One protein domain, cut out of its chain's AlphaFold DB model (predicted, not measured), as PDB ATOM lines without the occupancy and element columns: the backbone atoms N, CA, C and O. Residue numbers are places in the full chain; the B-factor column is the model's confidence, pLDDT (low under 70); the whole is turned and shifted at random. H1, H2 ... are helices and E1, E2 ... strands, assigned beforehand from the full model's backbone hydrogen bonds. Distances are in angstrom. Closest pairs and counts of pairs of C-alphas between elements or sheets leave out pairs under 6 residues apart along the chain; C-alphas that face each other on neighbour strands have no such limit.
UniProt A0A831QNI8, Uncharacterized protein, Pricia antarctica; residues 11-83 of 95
ATOM      1  N   ASP A  11     156.036 154.259 198.636       93.44
ATOM      2  CA  ASP A  11     156.847 154.483 197.442       93.44
ATOM      3  C   ASP A  11     156.101 154.004 196.190       93.44
ATOM      4  O   ASP A  11     156.006 152.806 195.911       93.44
ATOM      5  N   LEU A  12     155.600 154.959 195.403       94.56
ATOM      6  CA  LEU A  12     154.851 154.705 194.171       94.56
ATOM      7  C   LEU A  12     155.671 153.953 193.109       94.56
ATOM      8  O   LEU A  12     155.096 153.277 192.254       94.56
ATOM      9  N   GLY A  13     157.005 154.002 193.166       95.06
ATOM     10  CA  GLY A  13     157.874 153.164 192.343       95.06
ATOM     11  C   GLY A  13     157.660 151.673 192.617       95.06
ATOM     12  O   GLY A  13     157.658 150.872 191.674       95.06
ATOM     13  N   ILE A  14     157.387 151.320 193.876       92.62
ATOM     14  CA  ILE A  14     157.115 149.956 194.345       92.62
ATOM     15  C   ILE A  14     155.631 149.609 194.186       92.62
ATOM     16  O   ILE A  14     155.312 148.594 193.571       92.62
ATOM     17  N   ILE A  15     154.723 150.449 194.698       93.50
ATOM     18  CA  ILE A  15     153.292 150.108 194.825       93.50
ATOM     19  C   ILE A  15     152.414 150.602 193.671       93.50
ATOM     20  O   ILE A  15     151.259 150.200 193.563       93.50
ATOM     21  N   GLY A  16     152.925 151.473 192.798       95.00
ATOM     22  CA  GLY A  16     152.193 152.074 191.674       95.00
ATOM     23  C   GLY A  16     151.163 153.134 192.079       95.00
ATOM     24  O   GLY A  16     151.149 154.224 191.510       95.00
ATOM     25  N   HIS A  17     150.326 152.841 193.074       93.44
ATOM     26  CA  HIS A  17     149.256 153.712 193.552       93.44
ATOM     27  C   HIS A  17     148.956 153.462 195.034       93.44
ATOM     28  O   HIS A  17     149.073 152.332 195.508       93.44
ATOM     29  N   TYR A  18     148.534 154.508 195.748       90.00
ATOM     30  CA  TYR A  18     148.078 154.418 197.134       90.00
ATOM     31  C   TYR A  18     146.647 154.976 197.272       90.00
ATOM     32  O   TYR A  18     146.396 156.101 196.851       90.00
ATOM     33  N   SER A  19     145.685 154.256 197.861       88.38
ATOM     34  CA  SER A  19     145.775 152.859 198.313       88.38
ATOM     35  C   SER A  19     145.902 151.879 197.134       88.38
ATOM     36  O   SER A  19     145.509 152.185 196.006       88.38
ATOM     37  N   GLN A  20     146.476 150.697 197.393       91.88
ATOM     38  CA  GLN A  20     146.577 149.626 196.388       91.88
ATOM     39  C   GLN A  20     145.250 148.880 196.195       91.88
ATOM     40  O   GLN A  20     145.019 148.292 195.140       91.88
ATOM     41  N   THR A  21     144.389 148.892 197.211       91.50
ATOM     42  CA  THR A  21     143.092 148.217 197.212       91.50
ATOM     43  C   THR A  21     141.982 149.150 197.681       91.50
ATOM     44  O   THR A  21     142.222 150.138 198.385       91.50
ATOM     45  N   LYS A  22     140.752 148.810 197.301       91.56
ATOM     46  CA  LYS A  22     139.508 149.325 197.879       91.56
ATOM     47  C   LYS A  22     138.560 148.163 198.165       91.56
ATOM     48  O   LYS A  22     138.721 147.083 197.595       91.56
ATOM     49  N   LEU A  23     137.567 148.380 199.025       92.56
ATOM     50  CA  LEU A  23     136.440 147.451 199.134       92.56
ATOM     51  C   LEU A  23     135.750 147.334 197.776       92.56
ATOM     52  O   LEU A  23     135.592 148.329 197.064       92.56
ATOM     53  N   LYS A  24     135.372 146.107 197.421       94.50
ATOM     54  CA  LYS A  24     134.623 145.838 196.199       94.50
ATOM     55  C   LYS A  24     133.270 146.541 196.244       94.50
ATOM     56  O   LYS A  24     132.631 146.610 197.297       94.50
ATOM     57  N   ASP A  25     132.825 147.046 195.099       93.31
ATOM     58  CA  ASP A  25     131.558 147.765 195.013       93.31
ATOM     59  C   ASP A  25     130.397 146.841 195.441       93.31
ATOM     60  O   ASP A  25     130.267 145.710 194.970       93.31
ATOM     61  N   GLY A  26     129.567 147.314 196.379       94.12
ATOM     62  CA  GLY A  26     128.470 146.535 196.966       94.12
ATOM     63  C   GLY A  26     128.854 145.629 198.146       94.12
ATOM     64  O   GLY A  26     127.965 145.000 198.721       94.12
ATOM     65  N   TYR A  27     130.128 145.575 198.552       93.62
ATOM     66  CA  TYR A  27     130.531 144.866 199.768       93.62
ATOM     67  C   TYR A  27     129.863 145.477 201.009       93.62
ATOM     68  O   TYR A  27     129.934 146.688 201.229       93.62
ATOM     69  N   ASN A  28     129.240 144.634 201.838       92.94
ATOM     70  CA  ASN A  28     128.602 145.063 203.079       92.94
ATOM     71  C   ASN A  28     129.494 144.754 204.301       92.94
ATOM     72  O   ASN A  28     129.541 143.602 204.749       92.94
ATOM     73  N   PRO A  29     130.150 145.764 204.898       89.81
ATOM     74  CA  PRO A  29     131.020 145.573 206.052       89.81
ATOM     75  C   PRO A  29     130.254 145.391 207.377       89.81
ATOM     76  O   PRO A  29     130.875 145.207 208.417       89.81
ATOM     77  N   THR A  30     128.916 145.437 207.377       91.06
ATOM     78  CA  THR A  30     128.097 145.197 208.580       91.06
ATOM     79  C   THR A  30     127.619 143.750 208.698       91.06
ATOM     80  O   THR A  30     126.852 143.431 209.606       91.06
ATOM     81  N   LEU A  31     128.003 142.867 207.767       93.62
ATOM     82  CA  LEU A  31     127.684 141.442 207.862       93.62
ATOM     83  C   LEU A  31     128.355 140.828 209.098       93.62
ATOM     84  O   LEU A  31     129.478 141.195 209.449       93.62
ATOM     85  N   HIS A  32     127.678 139.859 209.717       93.81
ATOM     86  CA  HIS A  32     128.137 139.185 210.939       93.81
ATOM     87  C   HIS A  32     129.482 138.465 210.773       93.81
ATOM     88  O   HIS A  32     130.206 138.292 211.742       93.81
ATOM     89  N   ASN A  33     129.827 138.067 209.548       94.31
ATOM     90  CA  ASN A  33     131.097 137.434 209.219       94.31
ATOM     91  C   ASN A  33     132.061 138.381 208.487       94.31
ATOM     92  O   ASN A  33     133.014 137.916 207.879       94.31
ATOM     93  N   SER A  34     131.814 139.690 208.456       92.94
ATOM     94  CA  SER A  34     132.692 140.639 207.757       92.94
ATOM     95  C   SER A  34     134.042 140.817 208.460       92.94
ATOM     96  O   SER A  34     134.194 140.552 209.653       92.94
ATOM     97  N   HIS A  35     135.017 141.358 207.729       91.12
ATOM     98  CA  HIS A  35     136.330 141.710 208.275       91.12
ATOM     99  C   HIS A  35     136.275 142.692 209.462       91.12
ATOM    100  O   HIS A  35     137.163 142.658 210.309       91.12
ATOM    101  N   TRP A  36     135.235 143.529 209.568       91.31
ATOM    102  CA  TRP A  36     135.046 144.445 210.705       91.31
ATOM    103  C   TRP A  36     134.621 143.746 211.997       91.31
ATOM    104  O   TRP A  36     134.784 144.321 213.068       91.31
ATOM    105  N   GLN A  37     134.097 142.521 211.917       92.44
ATOM    106  CA  GLN A  37     133.753 141.734 213.106       92.44
ATOM    107  C   GLN A  37     134.964 140.979 213.674       92.44
ATOM    108  O   GLN A  37     134.864 140.363 214.733       92.44
ATOM    109  N   VAL A  38     136.115 141.017 212.991       91.44
ATOM    110  CA  VAL A  38     137.342 140.374 213.467       91.44
ATOM    111  C   VAL A  38     138.003 141.248 214.522       91.44
ATOM    112  O   VAL A  38     138.469 142.361 214.258       91.44
ATOM    113  N   ARG A  39     138.063 140.712 215.734       90.25
ATOM    114  CA  ARG A  39     138.714 141.360 216.862       90.25
ATOM    115  C   ARG A  39     140.223 141.159 216.824       90.25
ATOM    116  O   ARG A  39     140.723 140.190 216.266       90.25
ATOM    117  N   ALA A  40     140.949 142.095 217.423       87.38
ATOM    118  CA  ALA A  40     142.411 142.062 217.455       87.38
ATOM    119  C   ALA A  40     142.978 141.090 218.510       87.38
ATOM    120  O   ALA A  40     144.162 140.765 218.467       87.38
ATOM    121  N   ASP A  41     142.155 140.666 219.472       90.81
ATOM    122  CA  ASP A  41     142.552 139.905 220.659       90.81
ATOM    123  C   ASP A  41     142.127 138.428 220.637       90.81
ATOM    124  O   ASP A  41     142.582 137.657 221.481       90.81
ATOM    125  N   GLU A  42     141.300 138.011 219.676       92.75
ATOM    126  CA  GLU A  42     140.821 136.633 219.562       92.75
ATOM    127  C   GLU A  42     140.654 136.185 218.106       92.75
ATOM    128  O   GLU A  42     140.377 136.988 217.214       92.75
ATOM    129  N   PHE A  43     140.815 134.882 217.863       93.56
ATOM    130  CA  PHE A  43     140.477 134.304 216.565       93.56
ATOM    131  C   PHE A  43     138.956 134.139 216.465       93.56
ATOM    132  O   PHE A  43     138.371 133.543 217.372       93.56
ATOM    133  N   PRO A  44     138.312 134.621 215.387       93.62
ATOM    134  CA  PRO A  44     136.878 134.444 215.197       93.62
ATOM    135  C   PRO A  44     136.500 132.961 215.086       93.62
ATOM    136  O   PRO A  44     137.252 132.147 214.546       93.62
ATOM    137  N   ASP A  45     135.292 132.635 215.544       95.00
ATOM    138  CA  ASP A  45     134.634 131.333 215.372       95.00
ATOM    139  C   ASP A  45     133.920 131.199 214.010       95.00
ATOM    140  O   ASP A  45     133.338 130.160 213.694       95.00
ATOM    141  N   PHE A  46     134.011 132.235 213.175       94.88
ATOM    142  CA  PHE A  46     133.525 132.289 211.801       94.88
ATOM    143  C   PHE A  46     134.678 132.492 210.807       94.88
ATOM    144  O   PHE A  46     135.776 132.915 211.167       94.88
ATOM    145  N   VAL A  47     134.417 132.228 209.525       95.06
ATOM    146  CA  VAL A  47     135.345 132.564 208.434       95.06
ATOM    147  C   VAL A  47     135.093 134.011 207.999       95.06
ATOM    148  O   VAL A  47     133.996 134.290 207.500       95.06
ATOM    149  N   PRO A  48     136.055 134.937 208.174       93.44
ATOM    150  CA  PRO A  48     135.891 136.325 207.774       93.44
ATOM    151  C   PRO A  48     135.707 136.458 206.263       93.44
ATOM    152  O   PRO A  48     136.449 135.878 205.478       93.44
ATOM    153  N   ASN A  49     134.735 137.265 205.864       92.88
ATOM    154  CA  ASN A  49     134.491 137.659 204.491       92.88
ATOM    155  C   ASN A  49     135.127 139.027 204.234       92.88
ATOM    156  O   ASN A  49     134.761 140.014 204.882       92.88
ATOM    157  N   LEU A  50     136.020 139.106 203.253       92.00
ATOM    158  CA  LEU A  50     136.630 140.346 202.788       92.00
ATOM    159  C   LEU A  50     136.700 140.333 201.263       92.00
ATOM    160  O   LEU A  50     137.403 139.517 200.675       92.00
ATOM    161  N   GLU A  51     136.004 141.267 200.621       92.81
ATOM    162  CA  GLU A  51     136.053 141.423 199.168       92.81
ATOM    163  C   GLU A  51     136.734 142.741 198.808       92.81
ATOM    164  O   GLU A  51     136.246 143.827 199.132       92.81
ATOM    165  N   LEU A  52     137.871 142.640 198.118       92.19
ATOM    166  CA  LEU A  52     138.671 143.780 197.687       92.19
ATOM    167  C   LEU A  52     138.823 143.808 196.170       92.19
ATOM    168  O   LEU A  52     138.881 142.774 195.507       92.19
ATOM    169  N   GLU A  53     138.975 145.016 195.644       93.50
ATOM    170  CA  GLU A  53     139.435 145.279 194.288       93.50
ATOM    171  C   GLU A  53     140.805 145.954 194.346       93.50
ATOM    172  O   GLU A  53     141.024 146.870 195.143       93.50
ATOM    173  N   ILE A  54     141.728 145.509 193.493       91.81
ATOM    174  CA  ILE A  54     143.023 146.168 193.300       91.81
ATOM    175  C   ILE A  54     142.820 147.365 192.367       91.81
ATOM    176  O   ILE A  54     142.167 147.241 191.325       91.81
ATOM    177  N   ASP A  55     143.383 148.521 192.719       92.69
ATOM    178  CA  ASP A  55     143.342 149.697 191.850       92.69
ATOM    179  C   ASP A  55     144.088 149.415 190.536       92.69
ATOM    180  O   ASP A  55     145.177 148.843 190.526       92.69
ATOM    181  N   LYS A  56     143.534 149.852 189.401       94.12
ATOM    182  CA  LYS A  56     144.120 149.609 188.070       94.12
ATOM    183  C   LYS A  56     145.518 150.213 187.894       94.12
ATOM    184  O   LYS A  56     146.250 149.791 187.004       94.12
ATOM    185  N   LYS A  57     145.868 151.227 188.689       94.75
ATOM    186  CA  LYS A  57     147.184 151.878 188.697       94.75
ATOM    187  C   LYS A  57     148.134 151.269 189.728       94.75
ATOM    188  O   LYS A  57     149.322 151.588 189.711       94.75
ATOM    189  N   ALA A  58     147.633 150.424 190.627       94.19
ATOM    190  CA  ALA A  58     148.460 149.758 191.614       94.19
ATOM    191  C   ALA A  58     149.278 148.634 190.974       94.19
ATOM    192  O   ALA A  58     148.838 147.932 190.062       94.19
ATOM    193  N   LYS A  59     150.484 148.438 191.499       94.31
ATOM    194  CA  LYS A  59     151.290 147.245 191.262       94.31
ATOM    195  C   LYS A  59     150.932 146.229 192.352       94.31
ATOM    196  O   LYS A  59     151.068 146.562 193.532       94.31
ATOM    197  N   PRO A  60     150.455 145.022 192.004       89.88
ATOM    198  CA  PRO A  60     150.167 143.992 192.994       89.88
ATOM    199  C   PRO A  60     151.423 143.611 193.785       89.88
ATOM    200  O   PRO A  60     152.482 143.377 193.203       89.88
ATOM    201  N   THR A  61     151.288 143.524 195.105       91.94
ATOM    202  CA  THR A  61     152.331 143.063 196.030       91.94
ATOM    203  C   THR A  61     151.863 141.804 196.753       91.94
ATOM    204  O   THR A  61     150.667 141.552 196.885       91.94
ATOM    205  N   ASN A  62     152.806 140.999 197.241       92.44
ATOM    206  CA  ASN A  62     152.505 139.735 197.928       92.44
ATOM    207  C   ASN A  62     152.080 139.927 199.399       92.44
ATOM    208  O   ASN A  62     151.734 138.959 200.075       92.44
ATOM    209  N   PHE A  63     152.149 141.165 199.892       91.62
ATOM    210  CA  PHE A  63     151.824 141.574 201.253       91.62
ATOM    211  C   PHE A  63     151.116 142.932 201.218       91.62
ATOM    212  O   PHE A  63     151.583 143.854 200.539       91.62
ATOM    213  N   LEU A  64     150.010 143.047 201.954       90.06
ATOM    214  CA  LEU A  64     149.305 144.297 202.226       90.06
ATOM    215  C   LEU A  64     148.981 144.371 203.720       90.06
ATOM    216  O   LEU A  64     148.404 143.440 204.288       90.06
ATOM    217  N   ASP A  65     149.327 145.502 204.326       83.50
ATOM    218  CA  ASP A  65     149.049 145.806 205.728       83.50
ATOM    219  C   ASP A  65     147.831 146.732 205.839       83.50
ATOM    220  O   ASP A  65     147.718 147.707 205.091       83.50
ATOM    221  N   GLY A  66     146.905 146.413 206.746       73.25
ATOM    222  CA  GLY A  66     145.771 147.276 207.086       73.25
ATOM    223  C   GLY A  66     144.795 147.571 205.942       73.25
ATOM    224  O   GLY A  66     144.101 148.591 205.984       73.25
ATOM    225  N   ALA A  67     144.722 146.718 204.916       75.75
ATOM    226  CA  ALA A  67     143.791 146.905 203.805       75.75
ATOM    227  C   ALA A  67     142.348 147.025 204.332       75.75
ATOM    228  O   ALA A  67     141.812 146.093 204.931       75.75
ATOM    229  N   SER A  68     141.736 148.193 204.119       72.44
ATOM    230  CA  SER A  68     140.375 148.531 204.563       72.44
ATOM    231  C   SER A  68     140.136 148.504 206.087       72.44
ATOM    232  O   SER A  68     139.000 148.335 206.524       72.44
ATOM    233  N   GLY A  69     141.172 148.721 206.911       70.00
ATOM    234  CA  GLY A  69     141.020 148.825 208.374       70.00
ATOM    235  C   GLY A  69     140.859 147.480 209.093       70.00
ATOM    236  O   GLY A  69     140.297 147.424 210.183       70.00
ATOM    237  N   PHE A  70     141.323 146.396 208.469       77.62
ATOM    238  CA  PHE A  70     141.303 145.041 209.012       77.62
ATOM    239  C   PHE A  70     142.383 144.808 210.087       77.62
ATOM    240  O   PHE A  70     143.519 145.255 209.935       77.62
ATOM    241  N   ASN A  71     142.053 144.035 211.129       83.06
ATOM    242  CA  ASN A  71     142.985 143.594 212.177       83.06
ATOM    243  C   ASN A  71     143.818 142.377 211.726       83.06
ATOM    244  O   ASN A  71     143.746 141.298 212.314       83.06
ATOM    245  N   GLY A  72     144.599 142.534 210.658       87.56
ATOM    246  CA  GLY A  72     145.451 141.470 210.133       87.56
ATOM    247  C   GLY A  72     146.178 141.858 208.849       87.56
ATOM    248  O   GLY A  72     146.122 143.001 208.397       87.56
ATOM    249  N   PHE A  73     146.853 140.879 208.248       90.00
ATOM    250  CA  PHE A  73     147.608 141.055 207.008       90.00
ATOM    251  C   PHE A  73     146.956 140.295 205.861       90.00
ATOM    252  O   PHE A  73     146.472 139.178 206.051       90.00
ATOM    253  N   LEU A  74     147.021 140.861 204.658       91.88
ATOM    254  CA  LEU A  74     146.701 140.126 203.440       91.88
ATOM    255  C   LEU A  74     147.986 139.661 202.786       91.88
ATOM    256  O   LEU A  74     148.917 140.440 202.574       91.88
ATOM    257  N   VAL A  75     148.014 138.377 202.465       93.62
ATOM    258  CA  VAL A  75     149.156 137.722 201.844       93.62
ATOM    259  C   VAL A  75     148.677 136.874 200.687       93.62
ATOM    260  O   VAL A  75     147.585 136.307 200.729       93.62
ATOM    261  N   ASP A  76     149.498 136.760 199.655       93.94
ATOM    262  CA  ASP A  76     149.213 135.823 198.581       93.94
ATOM    263  C   ASP A  76     149.710 134.404 198.909       93.94
ATOM    264  O   ASP A  76     150.342 134.143 199.939       93.94
ATOM    265  N   LYS A  77     149.407 133.447 198.024       95.69
ATOM    266  CA  LYS A  77     149.800 132.041 198.209       95.69
ATOM    267  C   LYS A  77     151.325 131.861 198.302       95.69
ATOM    268  O   LYS A  77     151.760 131.209 199.253       95.69
ATOM    269  N   PRO A  78     152.146 132.413 197.382       95.88
ATOM    270  CA  PRO A  78     153.601 132.369 197.508       95.88
ATOM    271  C   PRO A  78     154.118 132.853 198.865       95.88
ATOM    272  O   PRO A  78     154.950 132.180 199.477       95.88
ATOM    273  N   PHE A  79     153.623 133.994 199.351       94.88
ATOM    274  CA  PHE A  79     154.107 134.575 200.593       94.88
ATOM    275  C   PHE A  79     153.625 133.808 201.823       94.88
ATOM    276  O   PHE A  79     154.426 133.542 202.720       94.88
ATOM    277  N   LYS A  80     152.380 133.316 201.822       95.88
ATOM    278  CA  LYS A  80     151.891 132.360 202.828       95.88
ATOM    279  C   LYS A  80     152.813 131.140 202.944       95.88
ATOM    280  O   LYS A  80     153.247 130.812 204.045       95.88
ATOM    281  N   SER A  81     153.199 130.525 201.825       96.31
ATOM    282  CA  SER A  81     154.116 129.373 201.827       96.31
ATOM    283  C   SER A  81     155.528 129.703 202.326       96.31
ATOM    284  O   SER A  81     156.271 128.802 202.716       96.31
ATOM    285  N   ILE A  82     155.941 130.974 202.291       94.44
ATOM    286  CA  ILE A  82     157.176 131.426 202.940       94.44
ATOM    287  C   ILE A  82     156.957 131.504 204.451       94.44
ATOM    288  O   ILE A  82     157.759 130.932 205.185       94.44
ATOM    289  N   LEU A  83     155.878 132.151 204.909       93.75
ATOM    290  CA  LEU A  83     155.551 132.316 206.333       93.75
ATOM    291  C   LEU A  83     155.417 130.973 207.064       93.75
ATOM    292  O   LEU A  83     155.961 130.825 208.155       93.75
TER     293      LEU A  83
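What this domain is: This is residues 11 to 83 of the 95 residues of an uncharacterized protein of Pricia antarctica (UniProt A0A831QNI8). There is little regular structure: mostly loop, with two small separate strand hairpins, E1 with E2 and E3 with E4, and short helices H1 and H2 near the ends of the printed part. Along it run H1 E1 E2 E3 E4 H2, mixed in class, with 23 of the 73 printed residues in named elements. It is only just compact, close to loose, with a radius of gyration of the C-alphas of 13.3 A and spans of 38 by 32 by 18 A.

How they stand to each other: Look first at H1, residues 12 to 15, too short for an O i to N i+4 pair, its one O i to N i+3 pair out of range. E1, residues 21 to 23, and E2, residues 52 to 54, form an antiparallel hairpin; N 22 and O 53 are 2.9 A apart, within hydrogen-bond range. E3, residues 63 to 65, and E4, residues 73 to 75, form another, with N 64 and O 74 at 2.9 A. E2 and E3 are apart. In H2, residues 77 to 83, every O i to N i+4 pair is within range.

Where its parts are: Find H1 beginning at C-alpha 12 (154.851, 154.705, 194.171); H2, 10.0 A long, ends at C-alpha 83 (155.551, 132.316, 206.333).

The domain as a whole: The farthest C-alphas, Gly 13 and Asp 45, are 39.3 A apart. E1 to E2 is a long link; the printed part has no cut, and no printed residue is under 70 in pLDDT.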